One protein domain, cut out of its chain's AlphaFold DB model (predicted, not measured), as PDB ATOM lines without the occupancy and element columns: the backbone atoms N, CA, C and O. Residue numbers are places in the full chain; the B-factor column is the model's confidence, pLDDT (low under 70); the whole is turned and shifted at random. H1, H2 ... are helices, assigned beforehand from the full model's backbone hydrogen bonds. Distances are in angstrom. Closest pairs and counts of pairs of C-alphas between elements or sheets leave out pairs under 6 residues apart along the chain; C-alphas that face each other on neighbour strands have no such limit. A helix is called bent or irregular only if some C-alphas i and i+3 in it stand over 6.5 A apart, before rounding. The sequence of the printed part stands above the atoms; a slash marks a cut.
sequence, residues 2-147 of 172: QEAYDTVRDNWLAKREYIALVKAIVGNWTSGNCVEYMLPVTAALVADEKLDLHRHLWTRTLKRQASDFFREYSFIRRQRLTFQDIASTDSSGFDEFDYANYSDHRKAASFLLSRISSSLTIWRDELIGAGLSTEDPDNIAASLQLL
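Overview. This is residues 2 to 147 of the 172 residues of an uncharacterized protein of Xanthomonas campestris (UniProt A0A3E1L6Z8). Two long helices, H4 and H7, run side by side in opposite ways as a spine, with H8 folded back along one side of this pair. On the other side, at the spine's end where H4 begins, H2 and H3 pack on H4, and H1 covers them; at the other end lie the short H5 and H6 with the long loop that joins them. H1, H2, H3, H4, H7 and H8 form an up-and-down bundle, each running against the one before it. The printed part has 146 residues with eight named helices, H1 to H8 in chain order, and no named strand; the class is all helix. It is compact, with a radius of gyration of the C-alphas of 16.4 A and spans of 50 by 34 by 21 A.

Arrangement. H1, residues 2 to 14, and H2, residues 18 to 28, form a helical hairpin at a shallow tilt of 25 degrees; H1 touches H2 with residues 9 to 13 alone, and the closest C-alphas, of Trp 12 and Leu 21, are 6.5 A apart. H3, residues 34 to 47, forms a hairpin with H2, closest at C-alphas 18 and 45, 7.6 A. H4, residues 51 to 79, touches H2 with residues 53 to 61 alone, closest at C-alphas 22 and 57, 6.5 A. H3 and H4 form a hairpin at 34 degrees, only just a shallow tilt; their closest C-alphas, 42 and 54, are 5.7 A apart. H7, residues 105 to 129, touches H4 with 24 pairs of C-alphas within 8 A, closest at Phe 69 and Leu 112, 5.3 A, at a shallow tilt of 24 degrees, opposite ways. H5, residues 83 to 87, touches H7, closest at C-alphas 86 and 110, 5.2 A. H6, residues 99 to 103, is close to H7 but not clearly touching. H8, residues 135 to 145, forms a hairpin with H7, closest at C-alphas 120 and 137, 5.7 A, and is near H4. Every O i to N i+4 pair is within hydrogen-bond range in H1, H2, H5, H7 and H8; the counts are 8 of 10 in H3, 21 of 25 in H4 and 0 of 1 in H6, where 2 of 2 O i to N i+3 pairs are.

Along the chain. H1 begins at C-alpha 2, (97.067, 14.639, 42.930). H3 is 20.1 A long and only just irregular, with C-alphas 37 and 40 7.0 A apart. H4 is 40.4 A long and irregular, with C-alphas 75 and 78 7.4 A apart and a kink of 46 degrees near residue 73. H7 is 35.8 A long. H8 ends at C-alpha 145, (96.080, 17.806, 9.200).

Size, cuts and confidence. The C-alphas farthest apart, of Lys 15 and Gln 79, are 51.1 A apart. The printed part has no cut. The link from H5 to H6, 11 residues, is long; the other links are tight. Mean pLDDT of the printed part is 91.3; residues 2 to 3 and 29 to 33 are under 70.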
ATOM      1  N   GLN A   2      98.190  14.912  43.844       64.44
ATOM      2  CA  GLN A   2      97.067  14.639  42.930       64.44
ATOM      3  C   GLN A   2      95.738  14.362  43.666       64.44
ATOM      4  O   GLN A   2      94.760  15.057  43.424       64.44
ATOM      5  N   GLU A   3      95.748  13.488  44.680       68.12
ATOM      6  CA  GLU A   3      94.561  13.171  45.501       68.12
ATOM      7  C   GLU A   3      93.921  14.395  46.186       68.12
ATOM      8  O   GLU A   3      92.703  14.465  46.353       68.12
ATOM      9  N   ALA A   4      94.727  15.393  46.571       72.94
ATOM     10  CA  ALA A   4      94.219  16.618  47.188       72.94
ATOM     11  C   ALA A   4      93.511  17.512  46.159       72.94
ATOM     12  O   ALA A   4      92.486  18.114  46.477       72.94
ATOM     13  N   TYR A   5      94.018  17.572  44.923       76.94
ATOM     14  CA  TYR A   5      93.336  18.270  43.835       76.94
ATOM     15  C   TYR A   5      92.041  17.557  43.450       76.94
ATOM     16  O   TYR A   5      91.012  18.219  43.333       76.94
ATOM     17  N   ASP A   6      92.064  16.229  43.320       83.75
ATOM     18  CA  ASP A   6      90.871  15.436  43.003       83.75
ATOM     19  C   ASP A   6      89.782  15.626  44.070       83.75
ATOM     20  O   ASP A   6      88.631  15.906  43.743       83.75
ATOM     21  N   THR A   7      90.158  15.643  45.352       84.56
ATOM     22  CA  THR A   7      89.227  15.940  46.454       84.56
ATOM     23  C   THR A   7      88.596  17.334  46.323       84.56
ATOM     24  O   THR A   7      87.403  17.514  46.577       84.56
ATOM     25  N   VAL A   8      89.371  18.353  45.936       82.69
ATOM     26  CA  VAL A   8      88.843  19.714  45.729       82.69
ATOM     27  C   VAL A   8      87.897  19.760  44.526       82.69
ATOM     28  O   VAL A   8      86.817  20.345  44.643       82.69
ATOM     29  N   ARG A   9      88.257  19.112  43.408       87.94
ATOM     30  CA  ARG A   9      87.385  18.960  42.230       87.94
ATOM     31  C   ARG A   9      86.049  18.354  42.623       87.94
ATOM     32  O   ARG A   9      85.009  18.933  42.325       87.94
ATOM     33  N   ASP A  10      86.091  17.214  43.299       88.25
ATOM     34  CA  ASP A  10      84.912  16.401  43.578       88.25
ATOM     35  C   ASP A  10      83.978  17.110  44.562       88.25
ATOM     36  O   ASP A  10      82.760  17.093  44.390       88.25
ATOM     37  N   ASN A  11      84.534  17.860  45.519       89.00
ATOM     38  CA  ASN A  11      83.755  18.732  46.394       89.00
ATOM     39  C   ASN A  11      83.025  19.845  45.629       89.00
ATOM     40  O   ASN A  11      81.872  20.152  45.934       89.00
ATOM     41  N   TRP A  12      83.679  20.482  44.654       89.31
ATOM     42  CA  TRP A  12      83.044  21.519  43.834       89.31
ATOM     43  C   TRP A  12      82.022  20.934  42.855       89.31
ATOM     44  O   TRP A  12      80.969  21.543  42.652       89.31
ATOM     45  N   LEU A  13      82.279  19.742  42.304       91.12
ATOM     46  CA  LEU A  13      81.320  18.991  41.488       91.12
ATOM     47  C   LEU A  13      80.070  18.621  42.284       91.12
ATOM     48  O   LEU A  13      78.961  18.889  41.826       91.12
ATOM     49  N   ALA A  14      80.230  18.102  43.505       91.31
ATOM     50  CA  ALA A  14      79.113  17.763  44.387       91.31
ATOM     51  C   ALA A  14      78.222  18.979  44.695       91.31
ATOM     52  O   ALA A  14      77.005  18.854  44.823       91.31
ATOM     53  N   LYS A  15      78.818  20.176  44.765       92.06
ATOM     54  CA  LYS A  15      78.111  21.450  44.964       92.06
ATOM     55  C   LYS A  15      77.630  22.106  43.666       92.06
ATOM     56  O   LYS A  15      77.015  23.169  43.726       92.06
ATOM     57  N   ARG A  16      77.905  21.503  42.503       92.00
ATOM     58  CA  ARG A  16      77.614  22.045  41.163       92.00
ATOM     59  C   ARG A  16      78.180  23.455  40.948       92.00
ATOM     60  O   ARG A  16      77.611  24.271  40.222       92.00
ATOM     61  N   GLU A  17      79.335  23.755  41.544       91.88
ATOM     62  CA  GLU A  17      80.028  25.046  41.421       91.88
ATOM     63  C   GLU A  17      80.784  25.164  40.079       91.88
ATOM     64  O   GLU A  17      81.956  25.539  40.013       91.88
ATOM     65  N   TYR A  18      80.108  24.847  38.970       92.12
ATOM     66  CA  TYR A  18      80.721  24.646  37.654       92.12
ATOM     67  C   TYR A  18      81.504  25.851  37.135       92.12
ATOM     68  O   TYR A  18      82.599  25.694  36.601       92.12
ATOM     69  N   ILE A  19      80.984  27.068  37.312       90.38
ATOM     70  CA  ILE A  19      81.675  28.285  36.857       90.38
ATOM     71  C   ILE A  19      82.992  28.470  37.620       90.38
ATOM     72  O   ILE A  19      84.006  28.813  37.011       90.38
ATOM     73  N   ALA A  20      82.988  28.257  38.939       87.38
ATOM     74  CA  ALA A  20      84.190  28.377  39.757       87.38
ATOM     75  C   ALA A  20      85.202  27.288  39.383       87.38
ATOM     76  O   ALA A  20      86.371  27.601  39.158       87.38
ATOM     77  N   LEU A  21      84.734  26.049  39.215       89.62
ATOM     78  CA  LEU A  21      85.560  24.907  38.832       89.62
ATOM     79  C   LEU A  21      86.224  25.088  37.473       89.62
ATOM     80  O   LEU A  21      87.443  24.979  37.371       89.62
ATOM     81  N   VAL A  22      85.458  25.468  36.450       90.25
ATOM     82  CA  VAL A  22      86.002  25.755  35.118       90.25
ATOM     83  C   VAL A  22      87.004  26.911  35.175       90.25
ATOM     84  O   VAL A  22      88.069  26.818  34.567       90.25
ATOM     85  N   LYS A  23      86.734  27.977  35.948       87.00
ATOM     86  CA  LYS A  23      87.703  29.073  36.143       87.00
ATOM     87  C   LYS A  23      88.991  28.597  36.805       87.00
ATOM     88  O   LYS A  23      90.063  29.003  36.361       87.00
ATOM     89  N   ALA A  24      88.905  27.757  37.832       85.25
ATOM     90  CA  ALA A  24      90.080  27.230  38.516       85.25
ATOM     91  C   ALA A  24      90.909  26.318  37.606       85.25
ATOM     92  O   ALA A  24      92.128  26.461  37.572       85.25
ATOM     93  N   ILE A  25      90.266  25.445  36.823       86.25
ATOM     94  CA  ILE A  25      90.962  24.579  35.864       86.25
ATOM     95  C   ILE A  25      91.683  25.427  34.814       86.25
ATOM     96  O   ILE A  25      92.898  25.322  34.656       86.25
ATOM     97  N   VAL A  26      90.966  26.343  34.155       84.62
ATOM     98  CA  VAL A  26      91.542  27.212  33.115       84.62
ATOM     99  C   VAL A  26      92.634  28.134  33.679       84.62
ATOM    100  O   VAL A  26      93.597  28.456  32.979       84.62
ATOM    101  N   GLY A  27      92.488  28.583  34.927       77.19
ATOM    102  CA  GLY A  27      93.432  29.477  35.594       77.19
ATOM    103  C   GLY A  27      94.724  28.793  36.037       77.19
ATOM    104  O   GLY A  27      95.793  29.368  35.857       77.19
ATOM    105  N   ASN A  28      94.635  27.575  36.576       70.12
ATOM    106  CA  ASN A  28      95.746  26.955  37.304       70.12
ATOM    107  C   ASN A  28      96.428  25.808  36.555       70.12
ATOM    108  O   ASN A  28      97.575  25.500  36.859       70.12
ATOM    109  N   TRP A  29      95.763  25.166  35.593       65.81
ATOM    110  CA  TRP A  29      96.330  23.995  34.929       65.81
ATOM    111  C   TRP A  29      96.929  24.398  33.577       65.81
ATOM    112  O   TRP A  29      96.241  24.609  32.576       65.81
ATOM    113  N   THR A  30      98.246  24.607  33.589       54.97
ATOM    114  CA  THR A  30      99.074  24.984  32.432       54.97
ATOM    115  C   THR A  30      99.799  23.799  31.789       54.97
ATOM    116  O   THR A  30     100.353  23.978  30.710       54.97
ATOM    117  N   SER A  31      99.786  22.612  32.404       52.06
ATOM    118  CA  SER A  31     100.468  21.407  31.914       52.06
ATOM    119  C   SER A  31      99.510  20.388  31.279       52.06
ATOM    120  O   SER A  31      98.289  20.437  31.465       52.06
ATOM    121  N   GLY A  32     100.079  19.452  30.510       51.00
ATOM    122  CA  GLY A  32      99.360  18.442  29.732       51.00
ATOM    123  C   GLY A  32      98.435  17.508  30.512       51.00
ATOM    124  O   GLY A  32      97.504  16.972  29.917       51.00
ATOM    125  N   ASN A  33      98.614  17.379  31.831       59.22
ATOM    126  CA  ASN A  33      97.831  16.476  32.689       59.22
ATOM    127  C   ASN A  33      96.427  16.985  33.059       59.22
ATOM    128  O   ASN A  33      95.722  16.347  33.834       59.22
ATOM    129  N   CYS A  34      95.977  18.115  32.505       78.56
ATOM    130  CA  CYS A  34      94.635  18.638  32.783       78.56
ATOM    131  C   CYS A  34      93.490  17.772  32.266       78.56
ATOM    132  O   CYS A  34      92.406  17.843  32.836       78.56
ATOM    133  N   VAL A  35      93.714  16.944  31.243       87.25
ATOM    134  CA  VAL A  35      92.636  16.167  30.618       87.25
ATOM    135  C   VAL A  35      92.026  15.180  31.609       87.25
ATOM    136  O   VAL A  35      90.823  15.242  31.828       87.25
ATOM    137  N   GLU A  36      92.828  14.349  32.281       86.50
ATOM    138  CA  GLU A  36      92.321  13.373  33.262       86.50
ATOM    139  C   GLU A  36      91.554  14.049  34.403       86.50
ATOM    140  O   GLU A  36      90.470  13.614  34.784       86.50
ATOM    141  N   TYR A  37      92.076  15.174  34.898       86.75
ATOM    142  CA  TYR A  37      91.408  15.963  35.928       86.75
ATOM    143  C   TYR A  37      90.092  16.584  35.441       86.75
ATOM    144  O   TYR A  37      89.163  16.763  36.229       86.75
ATOM    145  N   MET A  38      90.008  16.921  34.152       90.81
ATOM    146  CA  MET A  38      88.833  17.511  33.521       90.81
ATOM    147  C   MET A  38      87.721  16.504  33.234       90.81
ATOM    148  O   MET A  38      86.569  16.927  33.264       90.81
ATOM    149  N   LEU A  39      88.019  15.222  32.986       92.44
ATOM    150  CA  LEU A  39      87.018  14.240  32.530       92.44
ATOM    151  C   LEU A  39      85.768  14.150  33.428       92.44
ATOM    152  O   LEU A  39      84.653  14.187  32.904       92.44
ATOM    153  N   PRO A  40      85.877  14.102  34.772       93.69
ATOM    154  CA  PRO A  40      84.685  14.084  35.621       93.69
ATOM    155  C   PRO A  40      83.864  15.376  35.501       93.69
ATOM    156  O   PRO A  40      82.643  15.370  35.644       93.69
ATOM    157  N   VAL A  41      84.535  16.495  35.213       94.38
ATOM    158  CA  VAL A  41      83.903  17.802  35.034       94.38
ATOM    159  C   VAL A  41      83.206  17.889  33.688       94.38
ATOM    160  O   VAL A  41      82.056  18.309  33.647       94.38
ATOM    161  N   THR A  42      83.853  17.487  32.594       95.50
ATOM    162  CA  THR A  42      83.243  17.514  31.256       95.50
ATOM    163  C   THR A  42      82.008  16.622  31.207       95.50
ATOM    164  O   THR A  42      80.961  17.090  30.763       95.50
ATOM    165  N   ALA A  43      82.076  15.420  31.784       94.69
ATOM    166  CA  ALA A  43      80.929  14.525  31.917       94.69
ATOM    167  C   ALA A  43      79.763  15.171  32.691       94.69
ATOM    168  O   ALA A  43      78.625  15.158  32.220       94.69
ATOM    169  N   ALA A  44      80.037  15.794  33.844       96.19
ATOM    170  CA  ALA A  44      79.013  16.479  34.636       96.19
ATOM    171  C   ALA A  44      78.403  17.684  33.896       96.19
ATOM    172  O   ALA A  44      77.195  17.902  33.958       96.19
ATOM    173  N   LEU A  45      79.219  18.451  33.166       96.12
ATOM    174  CA  LEU A  45      78.749  19.593  32.379       96.12
ATOM    175  C   LEU A  45      77.832  19.159  31.232       96.12
ATOM    176  O   LEU A  45      76.855  19.854  30.969       96.12
ATOM    177  N   VAL A  46      78.116  18.035  30.569       95.12
ATOM    178  CA  VAL A  46      77.211  17.469  29.557       95.12
ATOM    179  C   VAL A  46      75.908  17.000  30.206       95.12
ATOM    180  O   VAL A  46      74.837  17.382  29.743       95.12
ATOM    181  N   ALA A  47      75.990  16.238  31.301       94.25
ATOM    182  CA  ALA A  47      74.818  15.691  31.989       94.25
ATOM    183  C   ALA A  47      73.861  16.775  32.523       94.25
ATOM    184  O   ALA A  47      72.648  16.596  32.482       94.25
ATOM    185  N   ASP A  48      74.398  17.906  32.991       95.06
ATOM    186  CA  ASP A  48      73.626  19.051  33.499       95.06
ATOM    187  C   ASP A  48      73.350  20.133  32.424       95.06
ATOM    188  O   ASP A  48      73.015  21.278  32.761       95.06
ATOM    189  N   GLU A  49      73.534  19.803  31.138       93.50
ATOM    190  CA  GLU A  49      73.299  20.679  29.976       93.50
ATOM    191  C   GLU A  49      74.056  22.026  30.038       93.50
ATOM    192  O   GLU A  49      73.637  23.056  29.504       93.50
ATOM    193  N   LYS A  50      75.223  22.054  30.687       95.00
ATOM    194  CA  LYS A  50      76.116  23.221  30.786       95.00
ATOM    195  C   LYS A  50      77.072  23.302  29.595       95.00
ATOM    196  O   LYS A  50      78.288  23.434  29.761       95.00
ATOM    197  N   LEU A  51      76.512  23.268  28.387       92.62
ATOM    198  CA  LEU A  51      77.260  23.126  27.132       92.62
ATOM    199  C   LEU A  51      78.236  24.282  26.863       92.62
ATOM    200  O   LEU A  51      79.343  24.053  26.382       92.62
ATOM    201  N   ASP A  52      77.894  25.513  27.252       92.62
ATOM    202  CA  ASP A  52      78.802  26.662  27.110       92.62
ATOM    203  C   ASP A  52      80.081  26.512  27.941       92.62
ATOM    204  O   ASP A  52      81.170  26.893  27.506       92.62
ATOM    205  N   LEU A  53      79.955  25.956  29.149       93.81
ATOM    206  CA  LEU A  53      81.088  25.710  30.040       93.81
ATOM    207  C   LEU A  53      81.922  24.529  29.547       93.81
ATOM    208  O   LEU A  53      83.149  24.616  29.571       93.81
ATOM    209  N   HIS A  54      81.267  23.472  29.057       95.19
ATOM    210  CA  HIS A  54      81.918  22.321  28.426       95.19
ATOM    211  C   HIS A  54      82.760  22.760  27.225       95.19
ATOM    212  O   HIS A  54      83.977  22.565  27.206       95.19
ATOM    213  N   ARG A  55      82.141  23.492  26.291       94.19
ATOM    214  CA  ARG A  55      82.814  24.073  25.127       94.19
ATOM    215  C   ARG A  55      83.941  25.018  25.535       94.19
ATOM    216  O   ARG A  55      85.025  24.969  24.955       94.19
ATOM    217  N   HIS A  56      83.727  25.887  26.526       93.12
ATOM    218  CA  HIS A  56      84.771  26.800  27.004       93.12
ATOM    219  C   HIS A  56      86.000  26.045  27.519       93.12
ATOM    220  O   HIS A  56      87.134  26.418  27.209       93.12
ATOM    221  N   LEU A  57      85.777  24.994  28.305       92.69
ATOM    222  CA  LEU A  57      86.836  24.203  28.909       92.69
ATOM    223  C   LEU A  57      87.672  23.482  27.839       92.69
ATOM    224  O   LEU A  57      88.902  23.598  27.841       92.69
ATOM    225  N   TRP A  58      87.022  22.834  26.870       94.38
ATOM    226  CA  TRP A  58      87.705  22.166  25.760       94.38
ATOM    227  C   TRP A  58      88.436  23.138  24.834       94.38
ATOM    228  O   TRP A  58      89.627  22.962  24.569       94.38
ATOM    229  N   THR A  59      87.780  24.217  24.400       93.62
ATOM    230  CA  THR A  59      88.407  25.219  23.517       93.62
ATOM    231  C   THR A  59      89.606  25.903  24.176       93.62
ATOM    232  O   THR A  59      90.613  26.145  23.510       93.62
ATOM    233  N   ARG A  60      89.573  26.177  25.490       91.75
ATOM    234  CA  ARG A  60      90.749  26.678  26.226       91.75
ATOM    235  C   ARG A  60      91.898  25.681  26.226       91.75
ATOM    236  O   ARG A  60      93.032  26.087  25.970       91.75
ATOM    237  N   THR A  61      91.597  24.422  26.514       91.75
ATOM    238  CA  THR A  61      92.584  23.342  26.610       91.75
ATOM    239  C   THR A  61      93.263  23.114  25.265       91.75
ATOM    240  O   THR A  61      94.481  23.252  25.152       91.75
ATOM    241  N   LEU A  62      92.475  22.917  24.208       93.25
ATOM    242  CA  LEU A  62      92.979  22.704  22.853       93.25
ATOM    243  C   LEU A  62      93.730  23.917  22.306       93.25
ATOM    244  O   LEU A  62      94.744  23.757  21.634       93.25
ATOM    245  N   LYS A  63      93.300  25.145  22.627       93.31
ATOM    246  CA  LYS A  63      94.029  26.356  22.224       93.31
ATOM    247  C   LYS A  63      95.435  26.417  22.812       93.31
ATOM    248  O   LYS A  63      96.355  26.865  22.125       93.31
ATOM    249  N   ARG A  64      95.609  25.988  24.065       90.12
ATOM    250  CA  ARG A  64      96.930  25.919  24.707       90.12
ATOM    251  C   ARG A  64      97.783  24.834  24.073       90.12
ATOM    252  O   ARG A  64      98.838  25.160  23.543       90.12
ATOM    253  N   GLN A  65      97.270  23.606  24.017       92.50
ATOM    254  CA  GLN A  65      97.998  22.484  23.429       92.50
ATOM    255  C   GLN A  65      98.413  22.778  21.976       92.50
ATOM    256  O   GLN A  65      99.571  22.588  21.621       92.50
ATOM    257  N   ALA A  66      97.512  23.339  21.157       94.56
ATOM    258  CA  ALA A  66      97.835  23.771  19.800       94.56
ATOM    259  C   ALA A  66      98.945  24.830  19.782       94.56
ATOM    260  O   ALA A  66      99.841  24.760  18.948       94.56
ATOM    261  N   SER A  67      98.926  25.801  20.698       93.81
ATOM    262  CA  SER A  67      99.988  26.812  20.780       93.81
ATOM    263  C   SER A  67     101.349  26.191  21.106       93.81
ATOM    264  O   SER A  67     102.339  26.568  20.483       93.81
ATOM    265  N   ASP A  68     101.399  25.218  22.020       92.44
ATOM    266  CA  ASP A  68     102.633  24.498  22.350       92.44
ATOM    267  C   ASP A  68     103.133  23.664  21.167       92.44
ATOM    268  O   ASP A  68     104.302  23.763  20.797       92.44
ATOM    269  N   PHE A  69     102.249  22.912  20.505       95.88
ATOM    270  CA  PHE A  69     102.608  22.168  19.296       95.88
ATOM    271  C   PHE A  69     103.153  23.090  18.202       95.88
ATOM    272  O   PHE A  69     104.217  22.822  17.648       95.88
ATOM    273  N   PHE A  70     102.464  24.194  17.894       97.06
ATOM    274  CA  PHE A  70     102.897  25.109  16.836       97.06
ATOM    275  C   PHE A  70     104.182  25.867  17.186       97.06
ATOM    276  O   PHE A  70     104.926  26.231  16.271       97.06
ATOM    277  N   ARG A  71     104.485  26.057  18.479       95.50
ATOM    278  CA  ARG A  71     105.793  26.544  18.932       95.50
ATOM    279  C   ARG A  71     106.893  25.559  18.541       95.50
ATOM    280  O   ARG A  71     107.819  25.965  17.843       95.50
ATOM    281  N   GLU A  72     106.756  24.281  18.892       95.81
ATOM    282  CA  GLU A  72     107.772  23.266  18.568       95.81
ATOM    283  C   GLU A  72     107.857  22.980  17.064       95.81
ATOM    284  O   GLU A  72     108.940  22.954  16.474       95.81
ATOM    285  N   TYR A  73     106.709  22.894  16.389       97.31
ATOM    286  CA  TYR A  73     106.641  22.731  14.940       97.31
ATOM    287  C   TYR A  73     107.361  23.865  14.190       97.31
ATOM    288  O   TYR A  73     107.940  23.643  13.124       97.31
ATOM    289  N   SER A  74     107.395  25.084  14.741       97.25
ATOM    290  CA  SER A  74     108.060  26.222  14.096       97.25
ATOM    291  C   SER A  74     109.568  26.021  13.880       97.25
ATOM    292  O   SER A  74     110.105  26.549  12.899       97.25
ATOM    293  N   PHE A  75     110.227  25.215  14.722       97.06
ATOM    294  CA  PHE A  75     111.647  24.872  14.598       97.06
ATOM    295  C   PHE A  75     111.906  23.859  13.479       97.06
ATOM    296  O   PHE A  75     112.936  23.918  12.806       97.06
ATOM    297  N   ILE A  76     110.942  22.975  13.211       96.25
ATOM    298  CA  ILE A  76     111.058  21.904  12.209       96.25
ATOM    299  C   ILE A  76     110.327  22.210  10.894       96.25
ATOM    300  O   ILE A  76     110.533  21.510   9.906       96.25
ATOM    301  N   ARG A  77     109.543  23.295  10.805       94.62
ATOM    302  CA  ARG A  77     108.732  23.631   9.611       94.62
ATOM    303  C   ARG A  77     109.528  23.721   8.303       94.62
ATOM    304  O   ARG A  77     108.994  23.459   7.229       94.62
ATOM    305  N   ARG A  78     110.811  24.105   8.367       95.12
ATOM    306  CA  ARG A  78     111.688  24.217   7.182       95.12
ATOM    307  C   ARG A  78     112.043  22.858   6.579       95.12
ATOM    308  O   ARG A  78     112.395  22.808   5.407       95.12
ATOM    309  N   GLN A  79     111.903  21.784   7.353       94.69
ATOM    310  CA  GLN A  79     112.129  20.411   6.907       94.69
ATOM    311  C   GLN A  79     110.987  19.892   6.017       94.69
ATOM    312  O   GLN A  79     111.137  18.842   5.408       94.69
ATOM    313  N   ARG A  80     109.868  20.633   5.902       93.25
ATOM    314  CA  ARG A  80     108.701  20.289   5.061       93.25
ATOM    315  C   ARG A  80     108.115  18.901   5.356       93.25
ATOM    316  O   ARG A  80     107.632  18.232   4.449       93.25
ATOM    317  N   LEU A  81     108.155  18.497   6.625       95.00
ATOM    318  CA  LEU A  81     107.530  17.267   7.102       95.00
ATOM    319  C   LEU A  81     106.014  17.329   6.895       95.00
ATOM    320  O   LEU A  81     105.393  18.374   7.108       95.00
ATOM    321  N   THR A  82     105.423  16.210   6.492       96.75
ATOM    322  CA  THR A  82     103.969  16.047   6.454       96.75
ATOM    323  C   THR A  82     103.417  15.816   7.861       96.75
ATOM    324  O   THR A  82     104.156  15.501   8.796       96.75
ATOM    325  N   PHE A  83     102.095  15.929   8.022       96.69
ATOM    326  CA  PHE A  83     101.426  15.549   9.269       96.69
ATOM    327  C   PHE A  83     101.796  14.119   9.686       96.69
ATOM    328  O   PHE A  83     102.139  13.882  10.843       96.69
ATOM    329  N   GLN A  84     101.798  13.185   8.729       97.19
ATOM    330  CA  GLN A  84     102.093  11.780   8.993       97.19
ATOM    331  C   GLN A  84     103.550  11.561   9.419       97.19
ATOM    332  O   GLN A  84     103.804  10.737  10.295       97.19
ATOM    333  N   ASP A  85     104.505  12.315   8.868       97.44
ATOM    334  CA  ASP A  85     105.920  12.225   9.265       97.44
ATOM    335  C   ASP A  85     106.149  12.655  10.717       97.44
ATOM    336  O   ASP A  85     107.025  12.120  11.404       97.44
ATOM    337  N   ILE A  86     105.379  13.642  11.186       97.31
ATOM    338  CA  ILE A  86     105.425  14.105  12.576       97.31
ATOM    339  C   ILE A  86     104.717  13.084  13.465       97.31
ATOM    340  O   ILE A  86     105.313  12.614  14.428       97.31
ATOM    341  N   ALA A  87     103.496  12.678  13.104       96.62
ATOM    342  CA  ALA A  87     102.687  11.733  13.874       96.62
ATOM    343  C   ALA A  87     103.332  10.343  14.031       96.62
ATOM    344  O   ALA A  87     103.099   9.669  15.027       96.62
ATOM    345  N   SER A  88     104.145   9.912  13.063       96.38
ATOM    346  CA  SER A  88     104.872   8.633  13.106       96.38
ATOM    347  C   SER A  88     106.237   8.709  13.795       96.38
ATOM    348  O   SER A  88     106.906   7.688  13.937       96.38
ATOM    349  N   THR A  89     106.678   9.897  14.224       97.12
ATOM    350  CA  THR A  89     107.943  10.034  14.955       97.12
ATOM    351  C   THR A  89     107.791   9.426  16.344       97.12
ATOM    352  O   THR A  89     106.894   9.817  17.090       97.12
ATOM    353  N   ASP A  90     108.695   8.520  16.712       95.25
ATOM    354  CA  ASP A  90     108.714   7.923  18.044       95.25
ATOM    355  C   ASP A  90     108.937   8.987  19.130       95.25
ATOM    356  O   ASP A  90     110.001   9.601  19.234       95.25
ATOM    357  N   SER A  91     107.903   9.209  19.936       94.81
ATOM    358  CA  SER A  91     107.914  10.103  21.092       94.81
ATOM    359  C   SER A  91     107.952   9.351  22.423       94.81
ATOM    360  O   SER A  91     107.806   9.966  23.480       94.81
ATOM    361  N   SER A  92     108.208   8.038  22.404       91.50
ATOM    362  CA  SER A  92     108.349   7.241  23.620       91.50
ATOM    363  C   SER A  92     109.457   7.791  24.526       91.50
ATOM    364  O   SER A  92     110.522   8.232  24.079       91.50
ATOM    365  N   GLY A  93     109.176   7.848  25.828       87.38
ATOM    366  CA  GLY A  93     110.088   8.424  26.819       87.38
ATOM    367  C   GLY A  93     110.268   9.944  26.731       87.38
ATOM    368  O   GLY A  93     111.189  10.463  27.350       87.38
ATOM    369  N   PHE A  94     109.440  10.665  25.965       91.62
ATOM    370  CA  PHE A  94     109.372  12.121  26.086       91.62
ATOM    371  C   PHE A  94     108.735  12.493  27.431       91.62
ATOM    372  O   PHE A  94     107.575  12.169  27.688       91.62
ATOM    373  N   ASP A  95     109.498  13.178  28.275       88.50
ATOM    374  CA  ASP A  95     109.024  13.805  29.507       88.50
ATOM    375  C   ASP A  95     108.816  15.304  29.258       88.50
ATOM    376  O   ASP A  95     109.769  16.022  28.955       88.50
ATOM    377  N   GLU A  96     107.568  15.766  29.378       86.19
ATOM    378  CA  GLU A  96     107.192  17.172  29.191       86.19
ATOM    379  C   GLU A  96     107.696  18.097  30.306       86.19
ATOM    380  O   GLU A  96     107.691  19.318  30.143       86.19
ATOM    381  N   PHE A  97     108.095  17.533  31.447       86.44
ATOM    382  CA  PHE A  97     108.625  18.285  32.579       86.44
ATOM    383  C   PHE A  97     110.149  18.423  32.514       86.44
ATOM    384  O   PHE A  97     110.715  19.258  33.223       86.44
ATOM    385  N   ASP A  98     110.809  17.661  31.637       88.25
ATOM    386  CA  ASP A  98     112.233  17.787  31.365       88.25
ATOM    387  C   ASP A  98     112.484  18.711  30.166       88.25
ATOM    388  O   ASP A  98     112.306  18.350  28.998       88.25
ATOM    389  N   TYR A  99     112.964  19.922  30.454       85.25
ATOM    390  CA  TYR A  99     113.331  20.901  29.433       85.25
ATOM    391  C   TYR A  99     114.386  20.384  28.445       85.25
ATOM    392  O   TYR A  99     114.400  20.841  27.301       85.25
ATOM    393  N   ALA A 100     115.246  19.437  28.837       89.06
ATOM    394  CA  ALA A 100     116.244  18.873  27.934       89.06
ATOM    395  C   ALA A 100     115.593  18.119  26.761       89.06
ATOM    396  O   ALA A 100     116.117  18.167  25.644       89.06
ATOM    397  N   ASN A 101     114.415  17.515  26.956       88.25
ATOM    398  CA  ASN A 101     113.711  16.784  25.898       88.25
ATOM    399  C   ASN A 101     113.208  17.692  24.771       88.25
ATOM    400  O   ASN A 101     113.076  17.241  23.634       88.25
ATOM    401  N   TYR A 102     112.997  18.981  25.046       91.81
ATOM    402  CA  TYR A 102     112.618  19.966  24.030       91.81
ATOM    403  C   TYR A 102     113.768  20.351  23.086       91.81
ATOM    404  O   TYR A 102     113.537  21.072  22.119       91.81
ATOM    405  N   SER A 103     114.993  19.860  23.314       92.75
ATOM    406  CA  SER A 103     116.082  19.993  22.334       92.75
ATOM    407  C   SER A 103     115.851  19.156  21.069       92.75
ATOM    408  O   SER A 103     116.309  19.538  19.990       92.75
ATOM    409  N   ASP A 104     115.089  18.060  21.169       94.94
ATOM    410  CA  ASP A 104     114.577  17.326  20.014       94.94
ATOM    411  C   ASP A 104     113.174  17.832  19.650       94.94
ATOM    412  O   ASP A 104     112.143  17.272  20.031       94.94
ATOM    413  N   HIS A 105     113.134  18.911  18.868       95.69
ATOM    414  CA  HIS A 105     111.878  19.524  18.432       95.69
ATOM    415  C   HIS A 105     110.983  18.588  17.609       95.69
ATOM    416  O   HIS A 105     109.768  18.783  17.580       95.69
ATOM    417  N   ARG A 106     111.542  17.578  16.922       95.81
ATOM    418  CA  ARG A 106     110.733  16.626  16.149       95.81
ATOM    419  C   ARG A 106     110.014  15.666  17.089       95.81
ATOM    420  O   ARG A 106     108.807  15.464  16.938       95.81
ATOM    421  N   LYS A 107     110.730  15.141  18.085       96.25
ATOM    422  CA  LYS A 107     110.157  14.312  19.147       96.25
ATOM    423  C   LYS A 107     109.125  15.084  19.972       96.25
ATOM    424  O   LYS A 107     108.015  14.591  20.169       96.25
ATOM    425  N   ALA A 108     109.444  16.321  20.361       96.19
ATOM    426  CA  ALA A 108     108.532  17.205  21.087       96.19
ATOM    427  C   ALA A 108     107.256  17.510  20.284       96.19
ATOM    428  O   ALA A 108     106.147  17.387  20.806       96.19
ATOM    429  N   ALA A 109     107.384  17.853  18.996       97.12
ATOM    430  CA  ALA A 109     106.232  18.099  18.133       97.12
ATOM    431  C   ALA A 109     105.356  16.847  17.960       97.12
ATOM    432  O   ALA A 109     104.135  16.971  17.981       97.12
ATOM    433  N   SER A 110     105.949  15.654  17.841       97.62
ATOM    434  CA  SER A 110     105.205  14.384  17.793       97.62
ATOM    435  C   SER A 110     104.405  14.127  19.069       97.62
ATOM    436  O   SER A 110     103.199  13.879  19.007       97.62
ATOM    437  N   PHE A 111     105.044  14.273  20.230       96.12
ATOM    438  CA  PHE A 111     104.391  14.114  21.526       96.12
ATOM    439  C   PHE A 111     103.205  15.078  21.691       96.12
ATOM    440  O   PHE A 111     102.092  14.678  22.038       96.12
ATOM    441  N   LEU A 112     103.422  16.362  21.388       95.19
ATOM    442  CA  LEU A 112     102.387  17.391  21.499       95.19
ATOM    443  C   LEU A 112     101.260  17.188  20.480       95.19
ATOM    444  O   LEU A 112     100.099  17.435  20.803       95.19
ATOM    445  N   LEU A 113     101.577  16.710  19.273       96.81
ATOM    446  CA  LEU A 113     100.575  16.367  18.267       96.81
ATOM    447  C   LEU A 113      99.688  15.217  18.745       96.81
ATOM    448  O   LEU A 113      98.467  15.341  18.700       96.81
ATOM    449  N   SER A 114     100.299  14.145  19.262       95.69
ATOM    450  CA  SER A 114      99.587  13.003  19.842       95.69
ATOM    451  C   SER A 114      98.622  13.452  20.942       95.69
ATOM    452  O   SER A 114      97.438  13.124  20.902       95.69
ATOM    453  N   ARG A 115      99.083  14.318  21.853       92.94
ATOM    454  CA  ARG A 115      98.255  14.895  22.922       92.94
ATOM    455  C   ARG A 115      97.035  15.659  22.407       92.94
ATOM    456  O   ARG A 115      95.935  15.481  22.940       92.94
ATOM    457  N   ILE A 116      97.220  16.532  21.413       94.31
ATOM    458  CA  ILE A 116      96.103  17.294  20.837       94.31
ATOM    459  C   ILE A 116      95.119  16.341  20.165       94.31
ATOM    460  O   ILE A 116      93.914  16.475  20.365       94.31
ATOM    461  N   SER A 117      95.616  15.359  19.409       96.06
ATOM    462  CA  SER A 117      94.781  14.347  18.763       96.06
ATOM    463  C   SER A 117      93.957  13.554  19.777       96.06
ATOM    464  O   SER A 117      92.746  13.456  19.604       96.06
ATOM    465  N   SER A 118      94.558  13.081  20.873       95.38
ATOM    466  CA  SER A 118      93.826  12.398  21.947       95.38
ATOM    467  C   SER A 118      92.753  13.291  22.574       95.38
ATOM    468  O   SER A 118      91.625  12.852  22.774       95.38
ATOM    469  N   SER A 119      93.073  14.560  22.834       95.38
ATOM    470  CA  SER A 119      92.120  15.520  23.409       95.38
ATOM    471  C   SER A 119      90.944  15.801  22.464       95.38
ATOM    472  O   SER A 119      89.804  15.909  22.911       95.38
ATOM    473  N   LEU A 120      91.198  15.886  21.153       96.50
ATOM    474  CA  LEU A 120      90.157  16.039  20.134       96.50
ATOM    475  C   LEU A 120      89.253  14.813  20.045       96.50
ATOM    476  O   LEU A 120      88.042  14.983  19.945       96.50
ATOM    477  N   THR A 121      89.821  13.606  20.098       97.31
ATOM    478  CA  THR A 121      89.042  12.362  20.114       97.31
ATOM    479  C   THR A 121      88.111  12.323  21.316       97.31
ATOM    480  O   THR A 121      86.914  12.144  21.133       97.31
ATOM    481  N   ILE A 122      88.622  12.599  22.521       97.06
ATOM    482  CA  ILE A 122      87.801  12.617  23.738       97.06
ATOM    483  C   ILE A 122      86.661  13.630  23.605       97.06
ATOM    484  O   ILE A 122      85.503  13.284  23.822       97.06
ATOM    485  N   TRP A 123      86.965  14.871  23.211       97.00
ATOM    486  CA  TRP A 123      85.928  15.890  23.063       97.00
ATOM    487  C   TRP A 123      84.877  15.492  22.019       97.00
ATOM    488  O   TRP A 123      83.679  15.635  22.257       97.00
ATOM    489  N   ARG A 124      85.315  14.965  20.871       97.81
ATOM    490  CA  ARG A 124      84.422  14.486  19.813       97.81
ATOM    491  C   ARG A 124      83.516  13.361  20.316       97.81
ATOM    492  O   ARG A 124      82.317  13.411  20.056       97.81
ATOM    493  N   ASP A 125      84.059  12.392  21.042       97.88
ATOM    494  CA  ASP A 125      83.305  11.250  21.564       97.88
ATOM    495  C   ASP A 125      82.282  11.676  22.625       97.88
ATOM    496  O   ASP A 125      81.146  11.204  22.602       97.88
ATOM    497  N   GLU A 126      82.632  12.627  23.500       96.94
ATOM    498  CA  GLU A 126      81.685  13.230  24.448       96.94
ATOM    499  C   GLU A 126      80.504  13.902  23.728       96.94
ATOM    500  O   GLU A 126      79.353  13.735  24.132       96.94
ATOM    501  N   LEU A 127      80.772  14.641  22.643       96.69
ATOM    502  CA  LEU A 127      79.730  15.301  21.850       96.69
ATOM    503  C   LEU A 127      78.846  14.282  21.121       96.69
ATOM    504  O   LEU A 127      77.624  14.408  21.164       96.69
ATOM    505  N   ILE A 128      79.440  13.254  20.507       97.38
ATOM    506  CA  ILE A 128      78.699  12.170  19.845       97.38
ATOM    507  C   ILE A 128      77.805  11.444  20.851       97.38
ATOM    508  O   ILE A 128      76.620  11.249  20.583       97.38
ATOM    509  N   GLY A 129      78.348  11.082  22.017       96.19
ATOM    510  CA  GLY A 129      77.599  10.411  23.080       96.19
ATOM    511  C   GLY A 129      76.416  11.236  23.597       96.19
ATOM    512  O   GLY A 129      75.402  10.669  23.996       96.19
ATOM    513  N   ALA A 130      76.518  12.563  23.531       94.44
ATOM    514  CA  ALA A 130      75.464  13.500  23.907       94.44
ATOM    515  C   ALA A 130      74.515  13.892  22.755       94.44
ATOM    516  O   ALA A 130      73.592  14.676  22.972       94.44
ATOM    517  N   GLY A 131      74.734  13.400  21.529       95.50
ATOM    518  CA  GLY A 131      73.954  13.797  20.350       95.50
ATOM    519  C   GLY A 131      74.178  15.252  19.906       95.50
ATOM    520  O   GLY A 131      73.286  15.862  19.320       95.50
ATOM    521  N   LEU A 132      75.348  15.820  20.202       94.50
ATOM    522  CA  LEU A 132      75.730  17.200  19.894       94.50
ATOM    523  C   LEU A 132      76.585  17.287  18.617       94.50
ATOM    524  O   LEU A 132      77.176  16.308  18.166       94.50
ATOM    525  N   SER A 133      76.666  18.488  18.030       95.00
ATOM    526  CA  SER A 133      77.493  18.749  16.840       95.00
ATOM    527  C   SER A 133      78.987  18.583  17.131       95.00
ATOM    528  O   SER A 133      79.475  19.116  18.125       95.00
ATOM    529  N   THR A 134      79.721  17.931  16.223       96.75
ATOM    530  CA  THR A 134      81.188  17.764  16.272       96.75
ATOM    531  C   THR A 134      81.949  18.799  15.436       96.75
ATOM    532  O   THR A 134      83.151  18.661  15.231       96.75
ATOM    533  N   GLU A 135      81.281  19.845  14.949       95.75
ATOM    534  CA  GLU A 135      81.875  20.821  14.025       95.75
ATOM    535  C   GLU A 135      83.166  21.466  14.564       95.75
ATOM    536  O   GLU A 135      84.158  21.566  13.841       95.75
ATOM    537  N   ASP A 136      83.189  21.864  15.840       94.50
ATOM    538  CA  ASP A 136      84.369  22.485  16.450       94.50
ATOM    539  C   ASP A 136      85.602  21.553  16.474       94.50
ATOM    540  O   ASP A 136      86.636  21.943  15.912       94.50
ATOM    541  N   PRO A 137      85.564  20.345  17.088       96.94
ATOM    542  CA  PRO A 137      86.721  19.449  17.069       96.94
ATOM    543  C   PRO A 137      87.122  19.035  15.647       96.94
ATOM    544  O   PRO A 137      88.316  18.903  15.372       96.94
ATOM    545  N   ASP A 138      86.171  18.918  14.721       97.75
ATOM    546  CA  ASP A 138      86.438  18.492  13.344       97.75
ATOM    547  C   ASP A 138      87.175  19.569  12.547       97.75
ATOM    548  O   ASP A 138      88.162  19.284  11.863       97.75
ATOM    549  N   ASN A 139      86.774  20.832  12.707       97.38
ATOM    550  CA  ASN A 139      87.456  21.975  12.104       97.38
ATOM    551  C   ASN A 139      88.885  22.149  12.647       97.38
ATOM    552  O   ASN A 139      89.813  22.504  11.904       97.38
ATOM    553  N   ILE A 140      89.087  21.883  13.941       97.44
ATOM    554  CA  ILE A 140      90.421  21.906  14.554       97.44
ATOM    555  C   ILE A 140      91.275  20.763  13.994       97.44
ATOM    556  O   ILE A 140      92.405  21.013  13.563       97.44
ATOM    557  N   ALA A 141      90.744  19.539  13.943       97.50
ATOM    558  CA  ALA A 141      91.435  18.378  13.387       97.50
ATOM    559  C   ALA A 141      91.833  18.595  11.917       97.50
ATOM    560  O   ALA A 141      92.988  18.370  11.551       97.50
ATOM    561  N   ALA A 142      90.923  19.120  11.092       97.56
ATOM    562  CA  ALA A 142      91.191  19.440   9.690       97.56
ATOM    563  C   ALA A 142      92.307  20.489   9.534       97.56
ATOM    564  O   ALA A 142      93.172  20.368   8.665       97.56
ATOM    565  N   SER A 143      92.347  21.501  10.407       97.75
ATOM    566  CA  SER A 143      93.427  22.498  10.407       97.75
ATOM    567  C   SER A 143      94.784  21.877  10.763       97.75
ATOM    568  O   SER A 143      95.792  22.176  10.115       97.75
ATOM    569  N   LEU A 144      94.810  20.979  11.754       96.81
ATOM    570  CA  LEU A 144      96.019  20.265  12.173       96.81
ATOM    571  C   LEU A 144      96.555  19.341  11.078       96.81
ATOM    572  O   LEU A 144      97.762  19.334  10.855       96.81
ATOM    573  N   GLN A 145      95.685  18.637  10.347       97.19
ATOM    574  CA  GLN A 145      96.080  17.806   9.200       97.19
ATOM    575  C   GLN A 145      96.810  18.609   8.115       97.19
ATOM    576  O   GLN A 145      97.708  18.098   7.450       97.19
ATOM    577  N   LEU A 146      96.465  19.891   7.968       96.81
ATOM    578  CA  LEU A 146      97.130  20.822   7.053       96.81
ATOM    579  C   LEU A 146      98.364  21.504   7.664       96.81
ATOM    580  O   LEU A 146      98.948  22.379   7.022       96.81
ATOM    581  N   LEU A 147      98.733  21.160   8.904       96.81
ATOM    582  CA  LEU A 147      99.768  21.824   9.700       96.81
ATOM    583  C   LEU A 147      99.574  23.349   9.742       96.81
ATOM    584  O   LEU A 147     100.527  24.131   9.670       96.81
TER     585      LEU A 147